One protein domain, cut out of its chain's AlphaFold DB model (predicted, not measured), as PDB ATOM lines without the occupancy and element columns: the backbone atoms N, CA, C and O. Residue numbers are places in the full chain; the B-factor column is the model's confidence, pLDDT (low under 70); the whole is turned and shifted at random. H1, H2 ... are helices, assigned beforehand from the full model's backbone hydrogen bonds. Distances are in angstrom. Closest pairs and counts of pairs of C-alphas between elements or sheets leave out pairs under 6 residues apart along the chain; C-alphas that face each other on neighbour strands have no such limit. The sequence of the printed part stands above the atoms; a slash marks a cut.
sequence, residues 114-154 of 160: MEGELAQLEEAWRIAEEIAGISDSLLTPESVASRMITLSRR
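Overview. This is residues 114 to 154 of the 160 residues of an uncharacterized protein of uncultured bacterium (UniProt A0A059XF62). A long straight helix, H1, is followed by a shorter one, H2, which turns off from its end, and the two make a wide, open L with a tight corner and no core. The printed part has 41 residues with two named helices, in the order H1, H2, and no named strand; the class is all helix. It is extended, with a radius of gyration of the C-alphas of 16.0 A, and spans 46 by 22 by 6 A.

Arrangement. H1, residues 114 to 139, and H2, residues 142 to 152, are apart, with no C-alpha of the one within 8 A of the other. A tight link of 2 residues, Thr 140 and Pro 141, joins them. Residues 114 to 136, 138 to 144 and 146 to 154 stand free. In H1 and H2 every O i to N i+4 pair is within hydrogen-bond range.

Along the chain. H1 begins at C-alpha 114 (123.916, 150.268, 190.174) and measures 37.4 A to C-alpha 139 (112.380, 158.120, 155.506). H2 measures 15.5 A and ends at C-alpha 152 (131.235, 160.844, 150.451).

Size, cuts and confidence. The C-alphas of Met 114 and Arg 154, the two farthest apart, are 46.6 A apart. The printed part has no cut. The model's mean pLDDT over the printed part is 88.0; residue 154 is under 70.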
ATOM      1  N   MET A 114     123.685 149.162 191.111       91.12
ATOM      2  CA  MET A 114     123.916 150.268 190.174       91.12
ATOM      3  C   MET A 114     124.555 149.803 188.860       91.12
ATOM      4  O   MET A 114     124.126 150.228 187.791       91.12
ATOM      5  N   GLU A 115     125.539 148.904 188.911       92.88
ATOM      6  CA  GLU A 115     126.142 148.297 187.715       92.88
ATOM      7  C   GLU A 115     125.103 147.527 186.884       92.88
ATOM      8  O   GLU A 115     125.089 147.617 185.655       92.88
ATOM      9  N   GLY A 116     124.191 146.808 187.545       92.50
ATOM     10  CA  GLY A 116     123.088 146.113 186.882       92.50
ATOM     11  C   GLY A 116     122.076 147.059 186.226       92.50
ATOM     12  O   GLY A 116     121.605 146.778 185.123       92.50
ATOM     13  N   GLU A 117     121.744 148.177 186.875       92.19
ATOM     14  CA  GLU A 117     120.881 149.217 186.296       92.19
ATOM     15  C   GLU A 117     121.547 149.905 185.098       92.19
ATOM     16  O   GLU A 117     120.905 150.101 184.065       92.19
ATOM     17  N   LEU A 118     122.844 150.214 185.195       95.50
ATOM     18  CA  LEU A 118     123.607 150.818 184.104       95.50
ATOM     19  C   LEU A 118     123.607 149.924 182.858       95.50
ATOM     20  O   LEU A 118     123.332 150.409 181.763       95.50
ATOM     21  N   ALA A 119     123.818 148.616 183.028       95.00
ATOM     22  CA  ALA A 119     123.782 147.660 181.922       95.00
ATOM     23  C   ALA A 119     122.421 147.642 181.196       95.00
ATOM     24  O   ALA A 119     122.363 147.525 179.972       95.00
ATOM     25  N   GLN A 120     121.311 147.790 181.931       95.00
ATOM     26  CA  GLN A 120     119.976 147.881 181.327       95.00
ATOM     27  C   GLN A 120     119.791 149.180 180.535       95.00
ATOM     28  O   GLN A 120     119.186 149.164 179.462       95.00
ATOM     29  N   LEU A 121     120.317 150.297 181.045       96.75
ATOM     30  CA  LEU A 121     120.267 151.589 180.359       96.75
ATOM     31  C   LEU A 121     121.103 151.589 179.075       96.75
ATOM     32  O   LEU A 121     120.642 152.099 178.055       96.75
ATOM     33  N   GLU A 122     122.295 150.998 179.102       97.44
ATOM     34  CA  GLU A 122     123.161 150.866 177.925       97.44
ATOM     35  C   GLU A 122     122.495 150.043 176.819       97.44
ATOM     36  O   GLU A 122     122.502 150.441 175.653       97.44
ATOM     37  N   GLU A 123     121.857 148.929 177.179       97.81
ATOM     38  CA  GLU A 123     121.120 148.104 176.224       97.81
ATOM     39  C   GLU A 123     119.912 148.850 175.638       97.81
ATOM     40  O   GLU A 123     119.697 148.840 174.424       97.81
ATOM     41  N   ALA A 124     119.147 149.555 176.477       97.12
ATOM     42  CA  ALA A 124     118.032 150.375 176.015       97.12
ATOM     43  C   ALA A 124     118.496 151.487 175.059       97.12
ATOM     44  O   ALA A 124     117.839 151.744 174.048       97.12
ATOM     45  N   TRP A 125     119.641 152.114 175.344       97.81
ATOM     46  CA  TRP A 125     120.238 153.114 174.464       97.81
ATOM     47  C   TRP A 125     120.657 152.506 173.121       97.81
ATOM     48  O   TRP A 125     120.294 153.040 172.077       97.81
ATOM     49  N   ARG A 126     121.320 151.343 173.124       98.00
ATOM     50  CA  ARG A 126     121.709 150.628 171.898       98.00
ATOM     51  C   ARG A 126     120.506 150.314 171.006       98.00
ATOM     52  O   ARG A 126     120.566 150.527 169.798       98.00
ATOM     53  N   ILE A 127     119.415 149.828 171.598       97.75
ATOM     54  CA  ILE A 127     118.170 149.546 170.869       97.75
ATOM     55  C   ILE A 127     117.580 150.838 170.290       97.75
ATOM     56  O   ILE A 127     117.123 150.849 169.149       97.75
ATOM     57  N   ALA A 128     117.591 151.932 171.053       97.38
ATOM     58  CA  ALA A 128     117.092 153.218 170.576       97.38
ATOM     59  C   ALA A 128     117.899 153.740 169.374       97.38
ATOM     60  O   ALA A 128     117.298 154.185 168.396       97.38
ATOM     61  N   GLU A 129     119.230 153.626 169.407       97.44
ATOM     62  CA  GLU A 129     120.105 153.977 168.279       97.44
ATOM     63  C   GLU A 129     119.834 153.100 167.047       97.44
ATOM     64  O   GLU A 129     119.767 153.596 165.922       97.44
ATOM     65  N   GLU A 130     119.599 151.800 167.241       96.69
ATOM     66  CA  GLU A 130     119.231 150.890 166.151       96.69
ATOM     67  C   GLU A 130     117.893 151.292 165.505       96.69
ATOM     68  O   GLU A 130     117.790 151.387 164.280       96.69
ATOM     69  N   ILE A 131     116.874 151.606 166.314       95.25
ATOM     70  CA  ILE A 131     115.563 152.067 165.832       95.25
ATOM     71  C   ILE A 131     115.683 153.406 165.100       95.25
ATOM     72  O   ILE A 131     115.033 153.592 164.064       95.25
ATOM     73  N   ALA A 132     116.494 154.333 165.609       93.31
ATOM     74  CA  ALA A 132     116.746 155.612 164.958       93.31
ATOM     75  C   ALA A 132     117.395 155.400 163.582       93.31
ATOM     76  O   ALA A 132     116.885 155.912 162.587       93.31
ATOM     77  N   GLY A 133     118.416 154.540 163.494       91.31
ATOM     78  CA  GLY A 133     119.067 154.193 162.229       91.31
ATOM     79  C   GLY A 133     118.119 153.552 161.207       91.31
ATOM     80  O   GLY A 133     118.148 153.898 160.024       91.31
ATOM     81  N   ILE A 134     117.224 152.661 161.653       91.12
ATOM     82  CA  ILE A 134     116.169 152.101 160.795       91.12
ATOM     83  C   ILE A 134     115.219 153.211 160.328       91.12
ATOM     84  O   ILE A 134     114.901 153.290 159.142       91.12
ATOM     85  N   SER A 135     114.778 154.079 161.238       90.75
ATOM     86  CA  SER A 135     113.829 155.158 160.936       90.75
ATOM     87  C   SER A 135     114.394 156.151 159.921       90.75
ATOM     88  O   SER A 135     113.712 156.495 158.952       90.75
ATOM     89  N   ASP A 136     115.660 156.534 160.078       85.31
ATOM     90  CA  ASP A 136     116.377 157.385 159.128       85.31
ATOM     91  C   ASP A 136     116.472 156.724 157.746       85.31
ATOM     92  O   ASP A 136     116.249 157.372 156.717       85.31
ATOM     93  N   SER A 137     116.724 155.411 157.696       84.62
ATOM     94  CA  SER A 137     116.754 154.662 156.437       84.62
ATOM     95  C   SER A 137     115.383 154.576 155.757       84.62
ATOM     96  O   SER A 137     115.322 154.602 154.530       84.62
ATOM     97  N   LEU A 138     114.287 154.457 156.515       84.88
ATOM     98  CA  LEU A 138     112.931 154.339 155.960       84.88
ATOM     99  C   LEU A 138     112.410 155.655 155.370       84.88
ATOM    100  O   LEU A 138     111.601 155.637 154.442       84.88
ATOM    101  N   LEU A 139     112.855 156.792 155.904       79.00
ATOM    102  CA  LEU A 139     112.380 158.120 155.506       79.00
ATOM    103  C   LEU A 139     113.258 158.792 154.441       79.00
ATOM    104  O   LEU A 139     112.930 159.888 153.984       79.00
ATOM    105  N   THR A 140     114.346 158.145 154.013       79.62
ATOM    106  CA  THR A 140     115.271 158.696 153.016       79.62
ATOM    107  C   THR A 140     114.934 158.195 151.603       79.62
ATOM    108  O   THR A 140     115.087 157.007 151.323       79.62
ATOM    109  N   PRO A 141     114.536 159.071 150.655       84.06
ATOM    110  CA  PRO A 141     114.328 158.674 149.262       84.06
ATOM    111  C   PRO A 141     115.627 158.183 148.596       84.06
ATOM    112  O   PRO A 141     116.691 158.775 148.798       84.06
ATOM    113  N   GLU A 142     115.548 157.179 147.712       78.50
ATOM    114  CA  GLU A 142     116.715 156.596 147.010       78.50
ATOM    115  C   GLU A 142     117.588 157.633 146.281       78.50
ATOM    116  O   GLU A 142     118.816 157.503 146.214       78.50
ATOM    117  N   SER A 143     116.972 158.693 145.751       81.31
ATOM    118  CA  SER A 143     117.677 159.777 145.059       81.31
ATOM    119  C   SER A 143     118.575 160.598 145.993       81.31
ATOM    120  O   SER A 143     119.632 161.077 145.572       81.31
ATOM    121  N   VAL A 144     118.189 160.732 147.267       80.56
ATOM    122  CA  VAL A 144     118.962 161.419 148.311       80.56
ATOM    123  C   VAL A 144     120.093 160.515 148.803       80.56
ATOM    124  O   VAL A 144     121.242 160.957 148.844       80.56
ATOM    125  N   ALA A 145     119.806 159.234 149.052       79.25
ATOM    126  CA  ALA A 145     120.815 158.243 149.435       79.25
ATOM    127  C   ALA A 145     121.933 158.109 148.378       79.25
ATOM    128  O   ALA A 145     123.124 158.163 148.698       79.25
ATOM    129  N   SER A 146     121.567 158.049 147.092       80.50
ATOM    130  CA  SER A 146     122.518 157.989 145.968       80.50
ATOM    131  C   SER A 146     123.407 159.238 145.879       80.50
ATOM    132  O   SER A 146     124.606 159.147 145.588       80.50
ATOM    133  N   ARG A 147     122.849 160.424 146.169       79.38
ATOM    134  CA  ARG A 147     123.615 161.681 146.229       79.38
ATOM    135  C   ARG A 147     124.601 161.696 147.395       79.38
ATOM    136  O   ARG A 147     125.741 162.103 147.185       79.38
ATOM    137  N   MET A 148     124.208 161.219 148.577       78.56
ATOM    138  CA  MET A 148     125.101 161.115 149.740       78.56
ATOM    139  C   MET A 148     126.310 160.209 149.472       78.56
ATOM    140  O   MET A 148     127.435 160.598 149.772       78.56
ATOM    141  N   ILE A 149     126.102 159.051 148.834       81.12
ATOM    142  CA  ILE A 149     127.188 158.129 148.446       81.12
ATOM    143  C   ILE A 149     128.146 158.788 147.445       81.12
ATOM    144  O   ILE A 149     129.360 158.596 147.499       81.12
ATOM    145  N   THR A 150     127.609 159.580 146.517       81.50
ATOM    146  CA  THR A 150     128.419 160.287 145.515       81.50
ATOM    147  C   THR A 150     129.261 161.397 146.151       81.50
ATOM    148  O   THR A 150     130.392 161.632 145.726       81.50
ATOM    149  N   LEU A 151     128.726 162.070 147.175       78.69
ATOM    150  CA  LEU A 151     129.420 163.124 147.914       78.69
ATOM    151  C   LEU A 151     130.486 162.569 148.864       78.69
ATOM    152  O   LEU A 151     131.565 163.144 148.924       78.69
ATOM    153  N   SER A 152     130.242 161.444 149.544       75.25
ATOM    154  CA  SER A 152     131.235 160.844 150.451       75.25
ATOM    155  C   SER A 152     132.431 160.217 149.727       75.25
ATOM    156  O   SER A 152     133.504 160.086 150.307       75.25
ATOM    157  N   ARG A 153     132.272 159.852 148.446       76.69
ATOM    158  CA  ARG A 153     133.356 159.343 147.585       76.69
ATOM    159  C   ARG A 153     134.218 160.433 146.950       76.69
ATOM    160  O   ARG A 153     135.255 160.114 146.374       76.69
ATOM    161  N   ARG A 154     133.799 161.698 147.001       67.69
ATOM    162  CA  ARG A 154     134.640 162.825 146.589       67.69
ATOM    163  C   ARG A 154     135.405 163.302 147.821       67.69
ATOM    164  O   ARG A 154     134.797 163.872 148.719       67.69
TER     165      ARG A 154